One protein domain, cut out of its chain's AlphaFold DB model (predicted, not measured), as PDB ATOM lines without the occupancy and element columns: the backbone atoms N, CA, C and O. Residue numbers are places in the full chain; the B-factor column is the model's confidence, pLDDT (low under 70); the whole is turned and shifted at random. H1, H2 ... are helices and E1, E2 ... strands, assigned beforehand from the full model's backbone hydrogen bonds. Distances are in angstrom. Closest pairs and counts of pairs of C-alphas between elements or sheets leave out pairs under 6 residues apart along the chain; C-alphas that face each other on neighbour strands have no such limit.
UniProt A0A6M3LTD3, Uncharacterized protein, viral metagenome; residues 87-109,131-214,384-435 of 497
ATOM      1  N   MET A  87       5.989 -23.389  37.259       82.50
ATOM      2  CA  MET A  87       6.687 -23.781  36.028       82.50
ATOM      3  C   MET A  87       6.624 -25.289  35.749       82.50
ATOM      4  O   MET A  87       6.512 -25.685  34.594       82.50
ATOM      5  N   ASN A  88       6.705 -26.142  36.773       81.69
ATOM      6  CA  ASN A  88       6.586 -27.587  36.575       81.69
ATOM      7  C   ASN A  88       5.117 -28.008  36.416       81.69
ATOM      8  O   ASN A  88       4.802 -28.883  35.614       81.69
ATOM      9  N   TRP A  89       4.217 -27.362  37.161       87.44
ATOM     10  CA  TRP A  89       2.786 -27.643  37.106       87.44
ATOM     11  C   TRP A  89       2.180 -27.343  35.731       87.44
ATOM     12  O   TRP A  89       1.481 -28.205  35.201       87.44
ATOM     13  N   LEU A  90       2.505 -26.195  35.121       86.50
ATOM     14  CA  LEU A  90       2.027 -25.798  33.787       86.50
ATOM     15  C   LEU A  90       2.310 -26.868  32.724       86.50
ATOM     16  O   LEU A  90       1.471 -27.135  31.869       86.50
ATOM     17  N   GLY A  91       3.482 -27.507  32.805       83.75
ATOM     18  CA  GLY A  91       3.991 -28.406  31.775       83.75
ATOM     19  C   GLY A  91       4.420 -27.629  30.527       83.75
ATOM     20  O   GLY A  91       3.628 -26.903  29.936       83.75
ATOM     21  N   TRP A  92       5.680 -27.787  30.119       86.50
ATOM     22  CA  TRP A  92       6.252 -27.047  28.988       86.50
ATOM     23  C   TRP A  92       6.321 -27.895  27.724       86.50
ATOM     24  O   TRP A  92       6.746 -29.052  27.783       86.50
ATOM     25  N   ARG A  93       5.936 -27.317  26.583       88.31
ATOM     26  CA  ARG A  93       5.879 -28.013  25.287       88.31
ATOM     27  C   ARG A  93       6.577 -27.218  24.196       88.31
ATOM     28  O   ARG A  93       6.500 -25.995  24.176       88.31
ATOM     29  N   ALA A  94       7.211 -27.930  23.275       86.00
ATOM     30  CA  ALA A  94       7.768 -27.324  22.078       86.00
ATOM     31  C   ALA A  94       6.638 -26.899  21.128       86.00
ATOM     32  O   ALA A  94       5.723 -27.683  20.863       86.00
ATOM     33  N   ASN A  95       6.735 -25.687  20.593       86.31
ATOM     34  CA  ASN A  95       5.881 -25.163  19.539       86.31
ATOM     35  C   ASN A  95       6.765 -24.752  18.346       86.31
ATOM     36  O   ASN A  95       7.666 -23.932  18.513       86.31
ATOM     37  N   PRO A  96       6.552 -25.298  17.136       87.94
ATOM     38  CA  PRO A  96       7.325 -24.899  15.962       87.94
ATOM     39  C   PRO A  96       6.815 -23.601  15.312       87.94
ATOM     40  O   PRO A  96       7.450 -23.090  14.391       87.94
ATOM     41  N   TYR A  97       5.659 -23.079  15.733       87.25
ATOM     42  CA  TYR A  97       5.013 -21.938  15.091       87.25
ATOM     43  C   TYR A  97       5.268 -20.643  15.858       87.25
ATOM     44  O   TYR A  97       4.940 -20.536  17.034       87.25
ATOM     45  N   TRP A  98       5.763 -19.623  15.154       86.88
ATOM     46  CA  TRP A  98       5.929 -18.268  15.697       86.88
ATOM     47  C   TRP A  98       4.607 -17.637  16.159       86.88
ATOM     48  O   TRP A  98       4.568 -16.925  17.155       86.88
ATOM     49  N   LYS A  99       3.524 -17.884  15.419       88.00
ATOM     50  CA  LYS A  99       2.200 -17.301  15.644       88.00
ATOM     51  C   LYS A  99       1.142 -18.383  15.503       88.00
ATOM     52  O   LYS A  99       1.173 -19.148  14.536       88.00
ATOM     53  N   ARG A 100       0.195 -18.420  16.436       83.50
ATOM     54  CA  ARG A 100      -0.973 -19.302  16.407       83.50
ATOM     55  C   ARG A 100      -2.213 -18.536  16.848       83.50
ATOM     56  O   ARG A 100      -2.185 -17.816  17.837       83.50
ATOM     57  N   THR A 101      -3.316 -18.756  16.149       85.06
ATOM     58  CA  THR A 101      -4.631 -18.291  16.592       85.06
ATOM     59  C   THR A 101      -5.263 -19.356  17.479       85.06
ATOM     60  O   THR A 101      -5.350 -20.522  17.088       85.06
ATOM     61  N   VAL A 102      -5.692 -18.965  18.673       82.94
ATOM     62  CA  VAL A 102      -6.478 -19.806  19.576       82.94
ATOM     63  C   VAL A 102      -7.934 -19.426  19.386       82.94
ATOM     64  O   VAL A 102      -8.316 -18.300  19.687       82.94
ATOM     65  N   GLN A 103      -8.724 -20.346  18.836       82.12
ATOM     66  CA  GLN A 103     -10.139 -20.135  18.542       82.12
ATOM     67  C   GLN A 103     -11.018 -20.819  19.589       82.12
ATOM     68  O   GLN A 103     -10.734 -21.931  20.039       82.12
ATOM     69  N   PHE A 104     -12.119 -20.162  19.927       81.25
ATOM     70  CA  PHE A 104     -13.147 -20.616  20.844       81.25
ATOM     71  C   PHE A 104     -14.471 -20.674  20.102       81.25
ATOM     72  O   PHE A 104     -14.882 -19.696  19.478       81.25
ATOM     73  N   ILE A 105     -15.168 -21.796  20.231       78.19
ATOM     74  CA  ILE A 105     -16.567 -21.881  19.827       78.19
ATOM     75  C   ILE A 105     -17.401 -21.441  21.018       78.19
ATOM     76  O   ILE A 105     -17.307 -22.034  22.093       78.19
ATOM     77  N   THR A 106     -18.203 -20.399  20.839       76.38
ATOM     78  CA  THR A 106     -18.913 -19.785  21.960       76.38
ATOM     79  C   THR A 106     -20.368 -20.205  22.093       76.38
ATOM     80  O   THR A 106     -20.897 -20.290  23.200       76.38
ATOM     81  N   TRP A 107     -21.012 -20.531  20.979       75.06
ATOM     82  CA  TRP A 107     -22.352 -21.101  20.936       75.06
ATOM     83  C   TRP A 107     -22.518 -21.924  19.660       75.06
ATOM     84  O   TRP A 107     -21.753 -21.760  18.714       75.06
ATOM     85  N   TRP A 108     -23.522 -22.803  19.627       70.75
ATOM     86  CA  TRP A 108     -23.890 -23.585  18.442       70.75
ATOM     87  C   TRP A 108     -25.415 -23.686  18.336       70.75
ATOM     88  O   TRP A 108     -25.990 -24.596  18.933       70.75
ATOM     89  N   ARG A 109     -26.067 -22.760  17.610       65.62
ATOM     90  CA  ARG A 109     -27.527 -22.672  17.356       65.62
ATOM     91  C   ARG A 109     -27.843 -21.631  16.272       65.62
ATOM     92  O   ARG A 109     -27.360 -20.521  16.385       65.62
ATOM     93  N   GLU A 131     -25.122 -23.190  12.871       73.94
ATOM     94  CA  GLU A 131     -24.265 -22.015  12.973       73.94
ATOM     95  C   GLU A 131     -23.558 -22.034  14.321       73.94
ATOM     96  O   GLU A 131     -24.028 -22.687  15.266       73.94
ATOM     97  N   TRP A 132     -22.449 -21.308  14.415       72.44
ATOM     98  CA  TRP A 132     -21.697 -21.162  15.650       72.44
ATOM     99  C   TRP A 132     -21.076 -19.776  15.778       72.44
ATOM    100  O   TRP A 132     -20.731 -19.135  14.786       72.44
ATOM    101  N   GLY A 133     -20.903 -19.339  17.022       73.19
ATOM    102  CA  GLY A 133     -20.103 -18.167  17.351       73.19
ATOM    103  C   GLY A 133     -18.630 -18.538  17.462       73.19
ATOM    104  O   GLY A 133     -18.294 -19.599  17.996       73.19
ATOM    105  N   GLU A 134     -17.755 -17.659  16.984       78.56
ATOM    106  CA  GLU A 134     -16.306 -17.792  17.113       78.56
ATOM    107  C   GLU A 134     -15.742 -16.580  17.854       78.56
ATOM    108  O   GLU A 134     -16.105 -15.444  17.569       78.56
ATOM    109  N   CYS A 135     -14.830 -16.836  18.782       81.94
ATOM    110  CA  CYS A 135     -13.967 -15.826  19.381       81.94
ATOM    111  C   CYS A 135     -12.532 -16.317  19.289       81.94
ATOM    112  O   CYS A 135     -12.305 -17.527  19.265       81.94
ATOM    113  N   SER A 136     -11.544 -15.431  19.252       81.81
ATOM    114  CA  SER A 136     -10.168 -15.896  19.131       81.81
ATOM    115  C   SER A 136      -9.159 -14.871  19.576       81.81
ATOM    116  O   SER A 136      -9.330 -13.688  19.329       81.81
ATOM    117  N   TYR A 137      -8.044 -15.327  20.125       82.38
ATOM    118  CA  TYR A 137      -6.898 -14.451  20.315       82.38
ATOM    119  C   TYR A 137      -5.670 -15.001  19.612       82.38
ATOM    120  O   TYR A 137      -5.552 -16.191  19.304       82.38
ATOM    121  N   GLU A 138      -4.749 -14.093  19.344       83.19
ATOM    122  CA  GLU A 138      -3.483 -14.402  18.723       83.19
ATOM    123  C   GLU A 138      -2.423 -14.624  19.797       83.19
ATOM    124  O   GLU A 138      -2.163 -13.747  20.619       83.19
ATOM    125  N   LEU A 139      -1.805 -15.799  19.773       84.94
ATOM    126  CA  LEU A 139      -0.627 -16.109  20.561       84.94
ATOM    127  C   LEU A 139       0.599 -16.008  19.658       84.94
ATOM    128  O   LEU A 139       0.768 -16.806  18.728       84.94
ATOM    129  N   CYS A 140       1.440 -15.017  19.927       85.88
ATOM    130  CA  CYS A 140       2.708 -14.811  19.241       85.88
ATOM    131  C   CYS A 140       3.872 -15.058  20.194       85.88
ATOM    132  O   CYS A 140       3.873 -14.549  21.306       85.88
ATOM    133  N   HIS A 141       4.885 -15.776  19.720       84.81
ATOM    134  CA  HIS A 141       6.158 -15.967  20.412       84.81
ATOM    135  C   HIS A 141       7.059 -14.742  20.258       84.81
ATOM    136  O   HIS A 141       8.139 -14.831  19.689       84.81
ATOM    137  N   THR A 142       6.622 -13.576  20.726       87.12
ATOM    138  CA  THR A 142       7.457 -12.366  20.670       87.12
ATOM    139  C   THR A 142       8.544 -12.351  21.733       87.12
ATOM    140  O   THR A 142       9.496 -11.585  21.597       87.12
ATOM    141  N   SER A 143       8.427 -13.181  22.769       90.31
ATOM    142  CA  SER A 143       9.389 -13.214  23.858       90.31
ATOM    143  C   SER A 143      10.772 -13.715  23.434       90.31
ATOM    144  O   SER A 143      10.919 -14.650  22.638       90.31
ATOM    145  N   TRP A 144      11.818 -13.120  24.002       92.94
ATOM    146  CA  TRP A 144      13.185 -13.609  23.856       92.94
ATOM    147  C   TRP A 144      13.999 -13.304  25.109       92.94
ATOM    148  O   TRP A 144      14.549 -12.217  25.283       92.94
ATOM    149  N   TYR A 145      14.135 -14.313  25.960       89.12
ATOM    150  CA  TYR A 145      14.950 -14.232  27.160       89.12
ATOM    151  C   TYR A 145      16.338 -14.749  26.853       89.12
ATOM    152  O   TYR A 145      16.501 -15.897  26.440       89.12
ATOM    153  N   HIS A 146      17.355 -13.927  27.087       90.25
ATOM    154  CA  HIS A 146      18.735 -14.348  26.934       90.25
ATOM    155  C   HIS A 146      19.630 -13.711  27.985       90.25
ATOM    156  O   HIS A 146      19.443 -12.569  28.404       90.25
ATOM    157  N   ARG A 147      20.644 -14.464  28.395       86.50
ATOM    158  CA  ARG A 147      21.645 -14.017  29.359       86.50
ATOM    159  C   ARG A 147      23.023 -14.435  28.867       86.50
ATOM    160  O   ARG A 147      23.181 -15.465  28.204       86.50
ATOM    161  N   GLN A 148      24.016 -13.611  29.177       84.19
ATOM    162  CA  GLN A 148      25.415 -13.887  28.879       84.19
ATOM    163  C   GLN A 148      26.208 -14.012  30.176       84.19
ATOM    164  O   GLN A 148      25.931 -13.321  31.155       84.19
ATOM    165  N   GLY A 149      27.183 -14.911  30.171       71.19
ATOM    166  CA  GLY A 149      28.157 -15.043  31.241       71.19
ATOM    167  C   GLY A 149      29.171 -13.906  31.209       71.19
ATOM    168  O   GLY A 149      29.137 -13.019  30.355       71.19
ATOM    169  N   GLN A 150      30.116 -13.952  32.138       74.56
ATOM    170  CA  GLN A 150      31.253 -13.040  32.109       74.56
ATOM    171  C   GLN A 150      32.269 -13.486  31.054       74.56
ATOM    172  O   GLN A 150      32.397 -14.683  30.797       74.56
ATOM    173  N   PRO A 151      33.034 -12.563  30.461       76.81
ATOM    174  CA  PRO A 151      34.184 -12.940  29.650       76.81
ATOM    175  C   PRO A 151      35.172 -13.779  30.472       76.81
ATOM    176  O   PRO A 151      35.621 -13.348  31.530       76.81
ATOM    177  N   LEU A 152      35.485 -14.982  29.992       72.38
ATOM    178  CA  LEU A 152      36.504 -15.875  30.541       72.38
ATOM    179  C   LEU A 152      37.796 -15.692  29.752       72.38
ATOM    180  O   LEU A 152      37.835 -16.006  28.560       72.38
ATOM    181  N   GLY A 153      38.844 -15.196  30.407       76.12
ATOM    182  CA  GLY A 153      40.188 -15.164  29.847       76.12
ATOM    183  C   GLY A 153      40.991 -16.436  30.161       76.12
ATOM    184  O   GLY A 153      40.574 -17.264  30.974       76.12
ATOM    185  N   PRO A 154      42.205 -16.582  29.597       70.81
ATOM    186  CA  PRO A 154      43.096 -17.719  29.866       70.81
ATOM    187  C   PRO A 154      43.504 -17.870  31.341       70.81
ATOM    188  O   PRO A 154      43.985 -18.923  31.751       70.81
ATOM    189  N   HIS A 155      43.349 -16.809  32.135       63.34
ATOM    190  CA  HIS A 155      43.631 -16.810  33.569       63.34
ATOM    191  C   HIS A 155      42.429 -17.241  34.420       63.34
ATOM    192  O   HIS A 155      42.625 -17.615  35.574       63.34
ATOM    193  N   ASP A 156      41.222 -17.233  33.851       56.91
ATOM    194  CA  ASP A 156      39.961 -17.421  34.576       56.91
ATOM    195  C   ASP A 156      39.403 -18.845  34.443       56.91
ATOM    196  O   ASP A 156      38.408 -19.185  35.064       56.91
ATOM    197  N   THR A 157      40.043 -19.731  33.675       56.91
ATOM    198  CA  THR A 157      39.597 -21.129  33.501       56.91
ATOM    199  C   THR A 157      40.042 -22.056  34.643       56.91
ATOM    200  O   THR A 157      40.276 -23.245  34.420       56.91
ATOM    201  N   GLN A 158      40.239 -21.518  35.846       62.12
ATOM    202  CA  GLN A 158      40.652 -22.270  37.035       62.12
ATOM    203  C   GLN A 158      39.431 -22.615  37.901       62.12
ATOM    204  O   GLN A 158      38.329 -22.151  37.640       62.12
ATOM    205  N   ILE A 159      39.608 -23.446  38.932       62.28
ATOM    206  CA  ILE A 159      38.535 -23.732  39.896       62.28
ATOM    207  C   ILE A 159      38.195 -22.428  40.632       62.28
ATOM    208  O   ILE A 159      39.000 -21.960  41.434       62.28
ATOM    209  N   ARG A 160      37.011 -21.853  40.369       60.81
ATOM    210  CA  ARG A 160      36.596 -20.554  40.933       60.81
ATOM    211  C   ARG A 160      36.617 -20.489  42.452       60.81
ATOM    212  O   ARG A 160      37.094 -19.514  43.020       60.81
ATOM    213  N   CYS A 161      36.060 -21.509  43.104       63.16
ATOM    214  CA  CYS A 161      35.769 -21.474  44.532       63.16
ATOM    215  C   CYS A 161      36.496 -22.599  45.275       63.16
ATOM    216  O   CYS A 161      36.007 -23.727  45.329       63.16
ATOM    217  N   GLU A 162      37.639 -22.284  45.888       59.69
ATOM    218  CA  GLU A 162      38.382 -23.220  46.749       59.69
ATOM    219  C   GLU A 162      37.636 -23.500  48.069       59.69
ATOM    220  O   GLU A 162      37.579 -24.633  48.541       59.69
ATOM    221  N   THR A 163      37.014 -22.472  48.650       55.59
ATOM    222  CA  THR A 163      36.414 -22.501  49.996       55.59
ATOM    223  C   THR A 163      34.954 -22.947  50.038       55.59
ATOM    224  O   THR A 163      34.463 -23.325  51.100       55.59
ATOM    225  N   SER A 164      34.235 -22.887  48.917       61.28
ATOM    226  CA  SER A 164      32.830 -23.314  48.795       61.28
ATOM    227  C   SER A 164      32.570 -23.869  47.389       61.28
ATOM    228  O   SER A 164      31.949 -23.192  46.563       61.28
ATOM    229  N   PRO A 165      33.069 -25.081  47.070       63.47
ATOM    230  CA  PRO A 165      32.874 -25.670  45.755       63.47
ATOM    231  C   PRO A 165      31.385 -25.917  45.514       63.47
ATOM    232  O   PRO A 165      30.668 -26.443  46.369       63.47
ATOM    233  N   ARG A 166      30.905 -25.540  44.329       66.69
ATOM    234  CA  ARG A 166      29.535 -25.852  43.922       66.69
ATOM    235  C   ARG A 166      29.454 -27.310  43.526       66.69
ATOM    236  O   ARG A 166      30.403 -27.859  42.979       66.69
ATOM    237  N   ILE A 167      28.317 -27.926  43.809       67.75
ATOM    238  CA  ILE A 167      28.118 -29.357  43.635       67.75
ATOM    239  C   ILE A 167      26.911 -29.557  42.723       67.75
ATOM    240  O   ILE A 167      25.871 -28.925  42.904       67.75
ATOM    241  N   ARG A 168      27.061 -30.421  41.723       67.19
ATOM    242  CA  ARG A 168      25.980 -30.916  40.872       67.19
ATOM    243  C   ARG A 168      24.965 -31.689  41.723       67.19
ATOM    244  O   ARG A 168      25.282 -32.180  42.805       67.19
ATOM    245  N   VAL A 169      23.762 -31.905  41.193       63.56
ATOM    246  CA  VAL A 169      22.707 -32.693  41.871       63.56
ATOM    247  C   VAL A 169      23.184 -34.104  42.255       63.56
ATOM    248  O   VAL A 169      22.743 -34.668  43.250       63.56
ATOM    249  N   ASN A 170      24.134 -34.669  41.504       67.31
ATOM    250  CA  ASN A 170      24.732 -35.980  41.773       67.31
ATOM    251  C   ASN A 170      25.855 -35.969  42.836       67.31
ATOM    252  O   ASN A 170      26.536 -36.980  42.999       67.31
ATOM    253  N   GLY A 171      26.094 -34.849  43.521       65.38
ATOM    254  CA  GLY A 171      27.110 -34.753  44.571       65.38
ATOM    255  C   GLY A 171      28.540 -34.484  44.079       65.38
ATOM    256  O   GLY A 171      29.454 -34.430  44.899       65.38
ATOM    257  N   THR A 172      28.764 -34.293  42.774       75.56
ATOM    258  CA  THR A 172      30.102 -33.995  42.225       75.56
ATOM    259  C   THR A 172      30.371 -32.497  42.138       75.56
ATOM    260  O   THR A 172      29.481 -31.734  41.774       75.56
ATOM    261  N   ALA A 173      31.593 -32.061  42.449       71.06
ATOM    262  CA  ALA A 173      31.959 -30.651  42.349       71.06
ATOM    263  C   ALA A 173      31.953 -30.165  40.888       71.06
ATOM    264  O   ALA A 173      32.364 -30.892  39.982       71.06
ATOM    265  N   ILE A 174      31.490 -28.934  40.680       70.44
ATOM    266  CA  ILE A 174      31.617 -28.198  39.425       70.44
ATOM    267  C   ILE A 174      33.052 -27.681  39.363       70.44
ATOM    268  O   ILE A 174      33.455 -26.828  40.151       70.44
ATOM    269  N   ASP A 175      33.816 -28.246  38.441       72.50
ATOM    270  CA  ASP A 175      35.253 -28.057  38.253       72.50
ATOM    271  C   ASP A 175      35.590 -27.160  37.052       72.50
ATOM    272  O   ASP A 175      36.757 -26.861  36.807       72.50
ATOM    273  N   SER A 176      34.570 -26.699  36.324       73.38
ATOM    274  CA  SER A 176      34.705 -25.822  35.163       73.38
ATOM    275  C   SER A 176      34.012 -24.478  35.385       73.38
ATOM    276  O   SER A 176      32.811 -24.427  35.660       73.38
ATOM    277  N   ASP A 177      34.744 -23.383  35.163       71.94
ATOM    278  CA  ASP A 177      34.203 -22.016  35.205       71.94
ATOM    279  C   ASP A 177      33.111 -21.783  34.152       71.94
ATOM    280  O   ASP A 177      32.163 -21.034  34.377       71.94
ATOM    281  N   PHE A 178      33.184 -22.490  33.023       72.19
ATOM    282  CA  PHE A 178      32.148 -22.440  31.995       72.19
ATOM    283  C   PHE A 178      30.830 -23.051  32.486       72.19
ATOM    284  O   PHE A 178      29.764 -22.463  32.319       72.19
ATOM    285  N   GLU A 179      30.891 -24.212  33.142       74.56
ATOM    286  CA  GLU A 179      29.709 -24.829  33.753       74.56
ATOM    287  C   GLU A 179      29.172 -23.974  34.907       74.56
ATOM    288  O   GLU A 179      27.959 -23.835  35.073       74.56
ATOM    289  N   TRP A 180      30.059 -23.346  35.677       73.94
ATOM    290  CA  TRP A 180      29.669 -22.397  36.715       73.94
ATOM    291  C   TRP A 180      28.891 -21.208  36.129       73.94
ATOM    292  O   TRP A 180      27.808 -20.878  36.616       73.94
ATOM    293  N   GLN A 181      29.386 -20.611  35.041       74.06
ATOM    294  CA  GLN A 181      28.698 -19.516  34.360       74.06
ATOM    295  C   GLN A 181      27.351 -19.946  33.798       74.06
ATOM    296  O   GLN A 181      26.370 -19.239  33.995       74.06
ATOM    297  N   LEU A 182      27.278 -21.108  33.144       76.06
ATOM    298  CA  LEU A 182      26.013 -21.629  32.636       76.06
ATOM    299  C   LEU A 182      24.977 -21.807  33.749       76.06
ATOM    300  O   LEU A 182      23.819 -21.449  33.550       76.06
ATOM    301  N   ASN A 183      25.379 -22.285  34.929       76.62
ATOM    302  CA  ASN A 183      24.477 -22.355  36.079       76.62
ATOM    303  C   ASN A 183      23.989 -20.965  36.511       76.62
ATOM    304  O   ASN A 183      22.796 -20.787  36.730       76.62
ATOM    305  N   GLY A 184      24.880 -19.970  36.593       75.38
ATOM    306  CA  GLY A 184      24.494 -18.591  36.913       75.38
ATOM    307  C   GLY A 184      23.501 -18.011  35.901       75.38
ATOM    308  O   GLY A 184      22.431 -17.546  36.281       75.38
ATOM    309  N   ILE A 185      23.821 -18.126  34.610       79.44
ATOM    310  CA  ILE A 185      22.984 -17.677  33.490       79.44
ATOM    311  C   ILE A 185      21.590 -18.319  33.561       79.44
ATOM    312  O   ILE A 185      20.589 -17.615  33.457       79.44
ATOM    313  N   LEU A 186      21.509 -19.643  33.741       78.56
ATOM    314  CA  LEU A 186      20.233 -20.363  33.797       78.56
ATOM    315  C   LEU A 186      19.414 -20.018  35.048       78.56
ATOM    316  O   LEU A 186      18.187 -19.985  34.973       78.56
ATOM    317  N   ASN A 187      20.065 -19.734  36.179       77.25
ATOM    318  CA  ASN A 187      19.374 -19.296  37.393       77.25
ATOM    319  C   ASN A 187      18.734 -17.919  37.200       77.25
ATOM    320  O   ASN A 187      17.564 -17.752  37.537       77.25
ATOM    321  N   THR A 188      19.467 -16.964  36.620       78.12
ATOM    322  CA  THR A 188      18.923 -15.635  36.304       78.12
ATOM    323  C   THR A 188      17.789 -15.743  35.294       78.12
ATOM    324  O   THR A 188      16.709 -15.225  35.535       78.12
ATOM    325  N   LEU A 189      17.983 -16.516  34.223       81.81
ATOM    326  CA  LEU A 189      16.947 -16.745  33.217       81.81
ATOM    327  C   LEU A 189      15.666 -17.329  33.832       81.81
ATOM    328  O   LEU A 189      14.563 -16.948  33.458       81.81
ATOM    329  N   LYS A 190      15.799 -18.251  34.791       80.12
ATOM    330  CA  LYS A 190      14.656 -18.791  35.530       80.12
ATOM    331  C   LYS A 190      13.948 -17.707  36.343       80.12
ATOM    332  O   LYS A 190      12.726 -17.737  36.388       80.12
ATOM    333  N   GLN A 191      14.681 -16.823  37.020       79.31
ATOM    334  CA  GLN A 191      14.082 -15.731  37.795       79.31
ATOM    335  C   GLN A 191      13.318 -14.769  36.889       79.31
ATOM    336  O   GLN A 191      12.169 -14.472  37.195       79.31
ATOM    337  N   ASP A 192      13.909 -14.383  35.755       84.44
ATOM    338  CA  ASP A 192      13.260 -13.527  34.755       84.44
ATOM    339  C   ASP A 192      11.948 -14.160  34.273       84.44
ATOM    340  O   ASP A 192      10.887 -13.549  34.325       84.44
ATOM    341  N   ILE A 193      11.998 -15.441  33.891       86.06
ATOM    342  CA  ILE A 193      10.811 -16.183  33.452       86.06
ATOM    343  C   ILE A 193       9.802 -16.331  34.600       86.06
ATOM    344  O   ILE A 193       8.608 -16.255  34.363       86.06
ATOM    345  N   ALA A 194      10.232 -16.565  35.840       84.31
ATOM    346  CA  ALA A 194       9.316 -16.709  36.974       84.31
ATOM    347  C   ALA A 194       8.568 -15.403  37.277       84.31
ATOM    348  O   ALA A 194       7.363 -15.449  37.519       84.31
ATOM    349  N   HIS A 195       9.273 -14.270  37.226       86.19
ATOM    350  CA  HIS A 195       8.690 -12.938  37.333       86.19
ATOM    351  C   HIS A 195       7.673 -12.701  36.212       86.19
ATOM    352  O   HIS A 195       6.492 -12.468  36.472       86.19
ATOM    353  N   ASP A 196       8.097 -12.887  34.964       90.44
ATOM    354  CA  ASP A 196       7.269 -12.575  33.802       90.44
ATOM    355  C   ASP A 196       6.151 -13.605  33.574       90.44
ATOM    356  O   ASP A 196       5.192 -13.332  32.859       90.44
ATOM    357  N   ILE A 197       6.194 -14.786  34.211       90.56
ATOM    358  CA  ILE A 197       5.036 -15.699  34.231       90.56
ATOM    359  C   ILE A 197       3.867 -15.011  34.917       90.56
ATOM    360  O   ILE A 197       2.735 -15.241  34.513       90.56
ATOM    361  N   VAL A 198       4.114 -14.188  35.934       90.88
ATOM    362  CA  VAL A 198       3.063 -13.428  36.612       90.88
ATOM    363  C   VAL A 198       2.858 -12.097  35.898       90.88
ATOM    364  O   VAL A 198       1.781 -11.872  35.350       90.88
ATOM    365  N   HIS A 199       3.905 -11.277  35.847       90.25
ATOM    366  CA  HIS A 199       3.846  -9.855  35.498       90.25
ATOM    367  C   HIS A 199       4.120  -9.537  34.022       90.25
ATOM    368  O   HIS A 199       4.021  -8.382  33.615       90.25
ATOM    369  N   GLY A 200       4.457 -10.553  33.225       89.81
ATOM    370  CA  GLY A 200       4.890 -10.387  31.844       89.81
ATOM    371  C   GLY A 200       3.876  -9.640  30.978       89.81
ATOM    372  O   GLY A 200       2.671  -9.896  31.077       89.81
ATOM    373  N   SER A 201       4.332  -8.766  30.081       90.31
ATOM    374  CA  SER A 201       3.447  -8.077  29.135       90.31
ATOM    375  C   SER A 201       4.028  -7.923  27.735       90.31
ATOM    376  O   SER A 201       5.087  -7.336  27.543       90.31
ATOM    377  N   HIS A 202       3.247  -8.295  26.713       87.25
ATOM    378  CA  HIS A 202       3.574  -8.023  25.301       87.25
ATOM    379  C   HIS A 202       3.552  -6.530  24.927       87.25
ATOM    380  O   HIS A 202       3.905  -6.171  23.802       87.25
ATOM    381  N   LEU A 203       3.148  -5.639  25.840       87.62
ATOM    382  CA  LEU A 203       3.356  -4.196  25.668       87.62
ATOM    383  C   LEU A 203       4.843  -3.823  25.761       87.62
ATOM    384  O   LEU A 203       5.262  -2.820  25.178       87.62
ATOM    385  N   ASN A 204       5.633  -4.641  26.455       86.31
ATOM    386  CA  ASN A 204       7.077  -4.528  26.518       86.31
ATOM    387  C   ASN A 204       7.709  -5.382  25.415       86.31
ATOM    388  O   ASN A 204       7.287  -6.502  25.119       86.31
ATOM    389  N   ALA A 205       8.740  -4.842  24.768       87.25
ATOM    390  CA  ALA A 205       9.411  -5.552  23.690       87.25
ATOM    391  C   ALA A 205      10.163  -6.779  24.232       87.25
ATOM    392  O   ALA A 205      10.975  -6.644  25.146       87.25
ATOM    393  N   TRP A 206       9.964  -7.935  23.589       89.00
ATOM    394  CA  TRP A 206      10.661  -9.203  23.869       89.00
ATOM    395  C   TRP A 206      10.316  -9.874  25.201       89.00
ATOM    396  O   TRP A 206      10.967 -10.848  25.580       89.00
ATOM    397  N   GLU A 207       9.274  -9.402  25.869       89.69
ATOM    398  CA  GLU A 207       8.716 -10.013  27.071       89.69
ATOM    399  C   GLU A 207       7.605 -10.997  26.684       89.69
ATOM    400  O   GLU A 207       6.965 -10.834  25.639       89.69
ATOM    401  N   MET A 208       7.391 -12.045  27.481       91.56
ATOM    402  CA  MET A 208       6.235 -12.929  27.295       91.56
ATOM    403  C   MET A 208       4.989 -12.351  27.952       91.56
ATOM    404  O   MET A 208       5.082 -11.490  28.822       91.56
ATOM    405  N   ASN A 209       3.814 -12.842  27.564       90.94
ATOM    406  CA  ASN A 209       2.577 -12.423  28.210       90.94
ATOM    407  C   ASN A 209       2.338 -13.272  29.470       90.94
ATOM    408  O   ASN A 209       2.119 -14.484  29.379       90.94
ATOM    409  N   GLY A 210       2.399 -12.639  30.636       92.56
ATOM    410  CA  GLY A 210       2.202 -13.258  31.941       92.56
ATOM    411  C   GLY A 210       0.731 -13.459  32.290       92.56
ATOM    412  O   GLY A 210      -0.171 -13.072  31.542       92.56
ATOM    413  N   LEU A 211       0.478 -14.055  33.459       94.44
ATOM    414  CA  LEU A 211      -0.852 -14.303  34.021       94.44
ATOM    415  C   LEU A 211      -1.708 -13.035  34.052       94.44
ATOM    416  O   LEU A 211      -2.891 -13.111  33.735       94.44
ATOM    417  N   GLU A 212      -1.120 -11.881  34.365       91.75
ATOM    418  CA  GLU A 212      -1.825 -10.596  34.395       91.75
ATOM    419  C   GLU A 212      -2.363 -10.166  33.025       91.75
ATOM    420  O   GLU A 212      -3.416  -9.534  32.947       91.75
ATOM    421  N   GLY A 213      -1.658 -10.520  31.948       89.75
ATOM    422  CA  GLY A 213      -2.041 -10.188  30.580       89.75
ATOM    423  C   GLY A 213      -2.848 -11.278  29.869       89.75
ATOM    424  O   GLY A 213      -3.590 -10.968  28.933       89.75
ATOM    425  N   VAL A 214      -2.736 -12.546  30.285       90.94
ATOM    426  CA  VAL A 214      -3.536 -13.650  29.716       90.94
ATOM    427  C   VAL A 214      -4.834 -13.901  30.476       90.94
ATOM    428  O   VAL A 214      -5.814 -14.278  29.850       90.94
ATOM    429  N   GLU A 384       4.447 -22.991  26.744       90.62
ATOM    430  CA  GLU A 384       5.079 -23.396  25.493       90.62
ATOM    431  C   GLU A 384       6.361 -22.639  25.226       90.62
ATOM    432  O   GLU A 384       6.585 -21.558  25.750       90.62
ATOM    433  N   PHE A 385       7.249 -23.239  24.447       91.12
ATOM    434  CA  PHE A 385       8.477 -22.599  24.009       91.12
ATOM    435  C   PHE A 385       8.648 -22.790  22.513       91.12
ATOM    436  O   PHE A 385       8.329 -23.856  21.980       91.12
ATOM    437  N   LEU A 386       9.179 -21.772  21.842       90.94
ATOM    438  CA  LEU A 386       9.523 -21.886  20.432       90.94
ATOM    439  C   LEU A 386      10.623 -22.945  20.266       90.94
ATOM    440  O   LEU A 386      11.652 -22.874  20.938       90.94
ATOM    441  N   ASP A 387      10.421 -23.930  19.390       91.06
ATOM    442  CA  ASP A 387      11.432 -24.961  19.130       91.06
ATOM    443  C   ASP A 387      12.632 -24.367  18.382       91.06
ATOM    444  O   ASP A 387      12.628 -24.179  17.161       91.06
ATOM    445  N   LEU A 388      13.707 -24.107  19.124       88.44
ATOM    446  CA  LEU A 388      14.925 -23.508  18.587       88.44
ATOM    447  C   LEU A 388      15.733 -24.486  17.724       88.44
ATOM    448  O   LEU A 388      16.672 -24.067  17.044       88.44
ATOM    449  N   SER A 389      15.372 -25.772  17.694       89.38
ATOM    450  CA  SER A 389      16.037 -26.767  16.846       89.38
ATOM    451  C   SER A 389      15.910 -26.392  15.372       89.38
ATOM    452  O   SER A 389      16.864 -26.559  14.608       89.38
ATOM    453  N   GLU A 390      14.771 -25.819  14.977       88.38
ATOM    454  CA  GLU A 390      14.574 -25.327  13.614       88.38
ATOM    455  C   GLU A 390      15.510 -24.154  13.310       88.38
ATOM    456  O   GLU A 390      16.172 -24.149  12.271       88.38
ATOM    457  N   TYR A 391      15.672 -23.218  14.248       87.44
ATOM    458  CA  TYR A 391      16.631 -22.121  14.114       87.44
ATOM    459  C   TYR A 391      18.069 -22.634  13.940       87.44
ATOM    460  O   TYR A 391      18.762 -22.219  13.007       87.44
ATOM    461  N   GLN A 392      18.510 -23.602  14.754       89.75
ATOM    462  CA  GLN A 392      19.822 -24.236  14.581       89.75
ATOM    463  C   GLN A 392      19.960 -24.886  13.198       89.75
ATOM    464  O   GLN A 392      20.989 -24.723  12.538       89.75
ATOM    465  N   ASN A 393      18.950 -25.638  12.759       89.62
ATOM    466  CA  ASN A 393      18.981 -26.339  11.480       89.62
ATOM    467  C   ASN A 393      19.064 -25.362  10.304       89.62
ATOM    468  O   ASN A 393      19.828 -25.598   9.368       89.62
ATOM    469  N   GLN A 394      18.320 -24.258  10.353       88.50
ATOM    470  CA  GLN A 394      18.359 -23.219   9.326       88.50
ATOM    471  C   GLN A 394      19.710 -22.499   9.302       88.50
ATOM    472  O   GLN A 394      20.307 -22.358   8.235       88.50
ATOM    473  N   MET A 395      20.254 -22.140  10.466       87.94
ATOM    474  CA  MET A 395      21.572 -21.506  10.544       87.94
ATOM    475  C   MET A 395      22.684 -22.423  10.028       87.94
ATOM    476  O   MET A 395      23.528 -21.979   9.258       87.94
ATOM    477  N   ARG A 396      22.645 -23.725  10.344       88.38
ATOM    478  CA  ARG A 396      23.626 -24.704   9.841       88.38
ATOM    479  C   ARG A 396      23.548 -24.954   8.335       88.38
ATOM    480  O   ARG A 396      24.556 -25.325   7.741       88.38
ATOM    481  N   LYS A 397      22.379 -24.770   7.709       90.06
ATOM    482  CA  LYS A 397      22.252 -24.824   6.239       90.06
ATOM    483  C   LYS A 397      22.982 -23.659   5.576       90.06
ATOM    484  O   LYS A 397      23.537 -23.838   4.498       90.06
ATOM    485  N   PHE A 398      22.946 -22.484   6.203       88.44
ATOM    486  CA  PHE A 398      23.602 -21.285   5.691       88.44
ATOM    487  C   PHE A 398      25.103 -21.273   6.005       88.44
ATOM    488  O   PHE A 398      25.916 -21.017   5.121       88.44
ATOM    489  N   ASP A 399      25.467 -21.602   7.243       87.00
ATOM    490  CA  ASP A 399      26.844 -21.707   7.712       87.00
ATOM    491  C   ASP A 399      27.031 -23.002   8.526       87.00
ATOM    492  O   ASP A 399      26.668 -23.054   9.710       87.00
ATOM    493  N   PRO A 400      27.627 -24.049   7.925       83.88
ATOM    494  CA  PRO A 400      27.930 -25.303   8.613       83.88
ATOM    495  C   PRO A 400      28.843 -25.142   9.837       83.88
ATOM    496  O   PRO A 400      28.860 -26.028  10.691       83.88
ATOM    497  N   GLY A 401      29.592 -24.035   9.928       80.81
ATOM    498  CA  GLY A 401      30.450 -23.683  11.060       80.81
ATOM    499  C   GLY A 401      29.717 -23.021  12.229       80.81
ATOM    500  O   GLY A 401      30.354 -22.701  13.230       80.81
ATOM    501  N   THR A 402      28.397 -22.828  12.136       79.94
ATOM    502  CA  THR A 402      27.600 -22.181  13.185       79.94
ATOM    503  C   THR A 402      27.781 -22.870  14.545       79.94
ATOM    504  O   THR A 402      27.421 -24.033  14.731       79.94
ATOM    505  N   GLU A 403      28.244 -22.104  15.534       82.00
ATOM    506  CA  GLU A 403      28.479 -22.570  16.911       82.00
ATOM    507  C   GLU A 403      27.206 -22.683  17.766       82.00
ATOM    508  O   GLU A 403      27.272 -23.054  18.938       82.00
ATOM    509  N   ILE A 404      26.040 -22.366  17.200       85.81
ATOM    510  CA  ILE A 404      24.754 -22.474  17.891       85.81
ATOM    511  C   ILE A 404      24.445 -23.952  18.153       85.81
ATOM    512  O   ILE A 404      24.462 -24.800  17.248       85.81
ATOM    513  N   ARG A 405      24.150 -24.248  19.417       87.00
ATOM    514  CA  ARG A 405      23.737 -25.563  19.904       87.00
ATOM    515  C   ARG A 405      22.416 -25.437  20.630       87.00
ATOM    516  O   ARG A 405      22.254 -24.544  21.445       87.00
ATOM    517  N   VAL A 406      21.491 -26.335  20.359       86.19
ATOM    518  CA  VAL A 406      20.177 -26.369  20.985       86.19
ATOM    519  C   VAL A 406      20.068 -27.645  21.796       86.19
ATOM    520  O   VAL A 406      20.388 -28.725  21.304       86.19
ATOM    521  N   GLU A 407      19.634 -27.508  23.042       82.31
ATOM    522  CA  GLU A 407      19.529 -28.607  24.005       82.31
ATOM    523  C   GLU A 407      18.123 -28.658  24.617       82.31
ATOM    524  O   GLU A 407      17.259 -27.823  24.332       82.31
ATOM    525  N   ALA A 408      17.891 -29.661  25.470       78.00
ATOM    526  CA  ALA A 408      16.628 -29.865  26.186       78.00
ATOM    527  C   ALA A 408      15.403 -29.925  25.249       78.00
ATOM    528  O   ALA A 408      14.347 -29.372  25.550       78.00
ATOM    529  N   GLY A 409      15.564 -30.593  24.100       76.12
ATOM    530  CA  GLY A 409      14.486 -30.813  23.135       76.12
ATOM    531  C   GLY A 409      13.994 -29.544  22.437       76.12
ATOM    532  O   GLY A 409      12.806 -29.457  22.149       76.12
ATOM    533  N   GLY A 410      14.871 -28.559  22.210       80.00
ATOM    534  CA  GLY A 410      14.511 -27.319  21.510       80.00
ATOM    535  C   GLY A 410      14.357 -26.097  22.409       80.00
ATOM    536  O   GLY A 410      14.224 -24.986  21.910       80.00
ATOM    537  N   ARG A 411      14.381 -26.287  23.733       83.88
ATOM    538  CA  ARG A 411      14.008 -25.248  24.701       83.88
ATOM    539  C   ARG A 411      15.034 -24.130  24.842       83.88
ATOM    540  O   ARG A 411      14.651 -22.985  25.064       83.88
ATOM    541  N   PHE A 412      16.321 -24.456  24.759       88.00
ATOM    542  CA  PHE A 412      17.404 -23.502  24.988       88.00
ATOM    543  C   PHE A 412      18.395 -23.525  23.834       88.00
ATOM    544  O   PHE A 412      18.850 -24.598  23.435       88.00
ATOM    545  N   ALA A 413      18.764 -22.343  23.343       88.38
ATOM    546  CA  ALA A 413      19.851 -22.157  22.396       88.38
ATOM    547  C   ALA A 413      21.081 -21.607  23.119       88.38
ATOM    548  O   ALA A 413      21.028 -20.562  23.758       88.38
ATOM    549  N   PHE A 414      22.200 -22.295  22.958       87.56
ATOM    550  CA  PHE A 414      23.509 -21.950  23.477       87.56
ATOM    551  C   PHE A 414      24.389 -21.445  22.346       87.56
ATOM    552  O   PHE A 414      24.416 -22.010  21.249       87.56
ATOM    553  N   ARG A 415      25.153 -20.394  22.626       88.19
ATOM    554  CA  ARG A 415      26.133 -19.847  21.693       88.19
ATOM    555  C   ARG A 415      27.361 -19.363  22.453       88.19
ATOM    556  O   ARG A 415      27.239 -18.661  23.452       88.19
ATOM    557  N   GLY A 416      28.538 -19.714  21.947       84.19
ATOM    558  CA  GLY A 416      29.787 -19.075  22.342       84.19
ATOM    559  C   GLY A 416      29.980 -17.765  21.583       84.19
ATOM    560  O   GLY A 416      29.642 -17.656  20.402       84.19
ATOM    561  N   LYS A 417      30.515 -16.753  22.255       83.12
ATOM    562  CA  LYS A 417      31.151 -15.614  21.592       83.12
ATOM    563  C   LYS A 417      32.594 -15.568  22.051       83.12
ATOM    564  O   LYS A 417      32.846 -15.575  23.251       83.12
ATOM    565  N   MET A 418      33.522 -15.509  21.109       79.31
ATOM    566  CA  MET A 418      34.931 -15.298  21.402       79.31
ATOM    567  C   MET A 418      35.354 -13.952  20.828       79.31
ATOM    568  O   MET A 418      35.092 -13.665  19.660       79.31
ATOM    569  N   ASP A 419      35.975 -13.128  21.663       79.81
ATOM    570  CA  ASP A 419      36.627 -11.891  21.250       79.81
ATOM    571  C   ASP A 419      38.056 -11.893  21.801       79.81
ATOM    572  O   ASP A 419      38.278 -11.932  23.013       79.81
ATOM    573  N   ASN A 420      39.043 -11.928  20.905       85.31
ATOM    574  CA  ASN A 420      40.439 -12.224  21.230       85.31
ATOM    575  C   ASN A 420      40.571 -13.528  22.041       85.31
ATOM    576  O   ASN A 420      40.167 -14.588  21.574       85.31
ATOM    577  N   TRP A 421      41.144 -13.464  23.243       79.88
ATOM    578  CA  TRP A 421      41.312 -14.609  24.144       79.88
ATOM    579  C   TRP A 421      40.157 -14.767  25.141       79.88
ATOM    580  O   TRP A 421      40.227 -15.639  26.005       79.88
ATOM    581  N   CYS A 422      39.122 -13.931  25.039       78.75
ATOM    582  CA  CYS A 422      38.002 -13.904  25.967       78.75
ATOM    583  C   CYS A 422      36.798 -14.643  25.373       78.75
ATOM    584  O   CYS A 422      36.269 -14.248  24.334       78.75
ATOM    585  N   GLY A 423      36.355 -15.710  26.039       77.81
ATOM    586  CA  GLY A 423      35.152 -16.461  25.676       77.81
ATOM    587  C   GLY A 423      33.962 -16.099  26.564       77.81
ATOM    588  O   GLY A 423      34.116 -15.957  27.770       77.81
ATOM    589  N   VAL A 424      32.767 -15.981  25.989       82.00
ATOM    590  CA  VAL A 424      31.509 -15.750  26.712       82.00
ATOM    591  C   VAL A 424      30.502 -16.828  26.328       82.00
ATOM    592  O   VAL A 424      30.273 -17.083  25.142       82.00
ATOM    593  N   ALA A 425      29.877 -17.440  27.333       81.12
ATOM    594  CA  ALA A 425      28.717 -18.301  27.143       81.12
ATOM    595  C   ALA A 425      27.445 -17.453  27.059       81.12
ATOM    596  O   ALA A 425      27.215 -16.593  27.907       81.12
ATOM    597  N   MET A 426      26.596 -17.711  26.071       85.88
ATOM    598  CA  MET A 426      25.266 -17.115  25.964       85.88
ATOM    599  C   MET A 426      24.227 -18.224  25.889       85.88
ATOM    600  O   MET A 426      24.439 -19.223  25.198       85.88
ATOM    601  N   THR A 427      23.102 -18.031  26.571       86.69
ATOM    602  CA  THR A 427      21.919 -18.883  26.423       86.69
ATOM    603  C   THR A 427      20.694 -18.031  26.129       86.69
ATOM    604  O   THR A 427      20.618 -16.891  26.593       86.69
ATOM    605  N   GLY A 428      19.741 -18.583  25.384       88.25
ATOM    606  CA  GLY A 428      18.465 -17.939  25.104       88.25
ATOM    607  C   GLY A 428      17.302 -18.919  24.969       88.25
ATOM    608  O   GLY A 428      17.500 -20.096  24.660       88.25
ATOM    609  N   THR A 429      16.091 -18.428  25.219       90.31
ATOM    610  CA  THR A 429      14.823 -19.158  25.104       90.31
ATOM    611  C   THR A 429      13.670 -18.202  24.776       90.31
ATOM    612  O   THR A 429      13.769 -17.002  25.022       90.31
ATOM    613  N   SER A 430      12.580 -18.732  24.223       92.56
ATOM    614  CA  SER A 430      11.366 -17.980  23.865       92.56
ATOM    615  C   SER A 430      10.132 -18.704  24.427       92.56
ATOM    616  O   SER A 430       9.540 -19.536  23.733       92.56
ATOM    617  N   PRO A 431       9.813 -18.503  25.720       92.12
ATOM    618  CA  PRO A 431       8.667 -19.084  26.399       92.12
ATOM    619  C   PRO A 431       7.406 -18.221  26.239       92.12
ATOM    620  O   PRO A 431       7.486 -17.001  26.204       92.12
ATOM    621  N   GLU A 432       6.237 -18.846  26.198       92.06
ATOM    622  CA  GLU A 432       4.930 -18.185  26.219       92.06
ATOM    623  C   GLU A 432       3.919 -19.018  27.020       92.06
ATOM    624  O   GLU A 432       4.100 -20.225  27.228       92.06
ATOM    625  N   LEU A 433       2.831 -18.382  27.456       92.56
ATOM    626  CA  LEU A 433       1.700 -19.056  28.093       92.56
ATOM    627  C   LEU A 433       0.580 -19.304  27.078       92.56
ATOM    628  O   LEU A 433       0.070 -18.383  26.441       92.56
ATOM    629  N   TYR A 434       0.147 -20.558  26.967       92.25
ATOM    630  CA  TYR A 434      -1.012 -20.932  26.166       92.25
ATOM    631  C   TYR A 434      -2.252 -21.091  27.036       92.25
ATOM    632  O   TYR A 434      -2.215 -21.830  28.018       92.25
ATOM    633  N   LEU A 435      -3.372 -20.492  26.618       91.69
ATOM    634  CA  LEU A 435      -4.644 -20.543  27.327       91.69
ATOM    635  C   LEU A 435      -5.821 -20.732  26.360       91.69
ATOM    636  O   LEU A 435      -6.191 -19.834  25.625       91.69
TER     637      LEU A 435
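What this domain is: This is residues 87 to 109, 131 to 214 and 384 to 435 of the 497 residues of an uncharacterized protein of viral metagenome (UniProt A0A6M3LTD3). A four-stranded antiparallel sheet, in the order E4, E8, E7, E6, has the long helix H2 along one face and the shorter H4 on the other, three layers in all, and its strand E8 runs on into E9 of a small, twisted mixed sheet, E1, E5, E9. From there an antiparallel two-stranded ribbon, E2 and E3, reaches away to one end of the long axis, while the unnamed loop of residues 149 to 176 lies toward the other end. The printed part has 159 residues with four named helices and nine named strands, in the order H1 E1 E2 E3 E4 H2 H3 E5 H4 E6 E7 E8 E9, and its class is mixed. It is loose, with a radius of gyration of the C-alphas of 19.6 A, and elongated, spanning 72 by 39 by 30 A.

How they stand to each other: H1, residues 87 to 90, is close to but not clearly touching H2, residues 177 to 199; their closest C-alphas, Met 87 and Ala 194, are 7.6 A apart. E1, residues 92 to 95, is parallel to E5, residues 384 to 386, with N 95 and O 385 2.8 A apart. E5 is antiparallel to E9, residues 431 to 435, with N 384 and O 432 at 2.8 A. E2, residues 99 to 108, and E3, residues 132 to 140, are antiparallel, with N 104 and O 135 at 2.7 A. E4, residues 145 to 148, is antiparallel to E8, residues 422 to 429, with N 145 and O 429 at 2.9 A. H2 is on their sheet over E4 and E8, at a height of 8.1 A, and its residues 197 to 199 alone touch H3, residues 211 to 214, closest at C-alphas 198 and 211, 4.8 A. H3 only grazes the sheet E1, E5, E9. H4, residues 388 to 398, is on the same sheet, on the opposite face from H2, at a height over the sheet of 10.3 A; dropped onto the local plane, 6 of its 11 C-alphas fall on E6, residues 405 to 407, and 2 on E7, residues 412 to 419: it lies over E6 and only just not over E7. E6, E7, residues 412 to 419, and E8 form a meander, each strand the antiparallel neighbour of the one before, in two hairpins; N 405 and O 414 are 2.9 A apart, and N 424 and O 417 2.8 A. Every O i to N i+4 pair is within hydrogen-bond range in H4, and 18 of 19 in H2; H1 and H3 are too short for such a pair.

Where its parts are: H1 begins at C-alpha 87 (6.687, -23.781, 36.028). From first to last C-alpha H2 measures 32.7 A, E2 27.0 A, E3 25.5 A, E8 23.8 A, E7 22.8 A and H4 15.7 A. E9 ends at C-alpha 435 (-4.644, -20.543, 27.327).

The domain as a whole: The C-alphas of Arg 109 and His 155, the two farthest apart, are 73.2 A apart. Residues 110 to 130 and 215 to 383 are not printed, with gaps of 5.5 A and 13.7 A between C-alphas. The links E4 to H2 and H2 to H3 are long. The mean pLDDT of the printed part is 81.5; residue 109 and residues 155 to 171 are under 70.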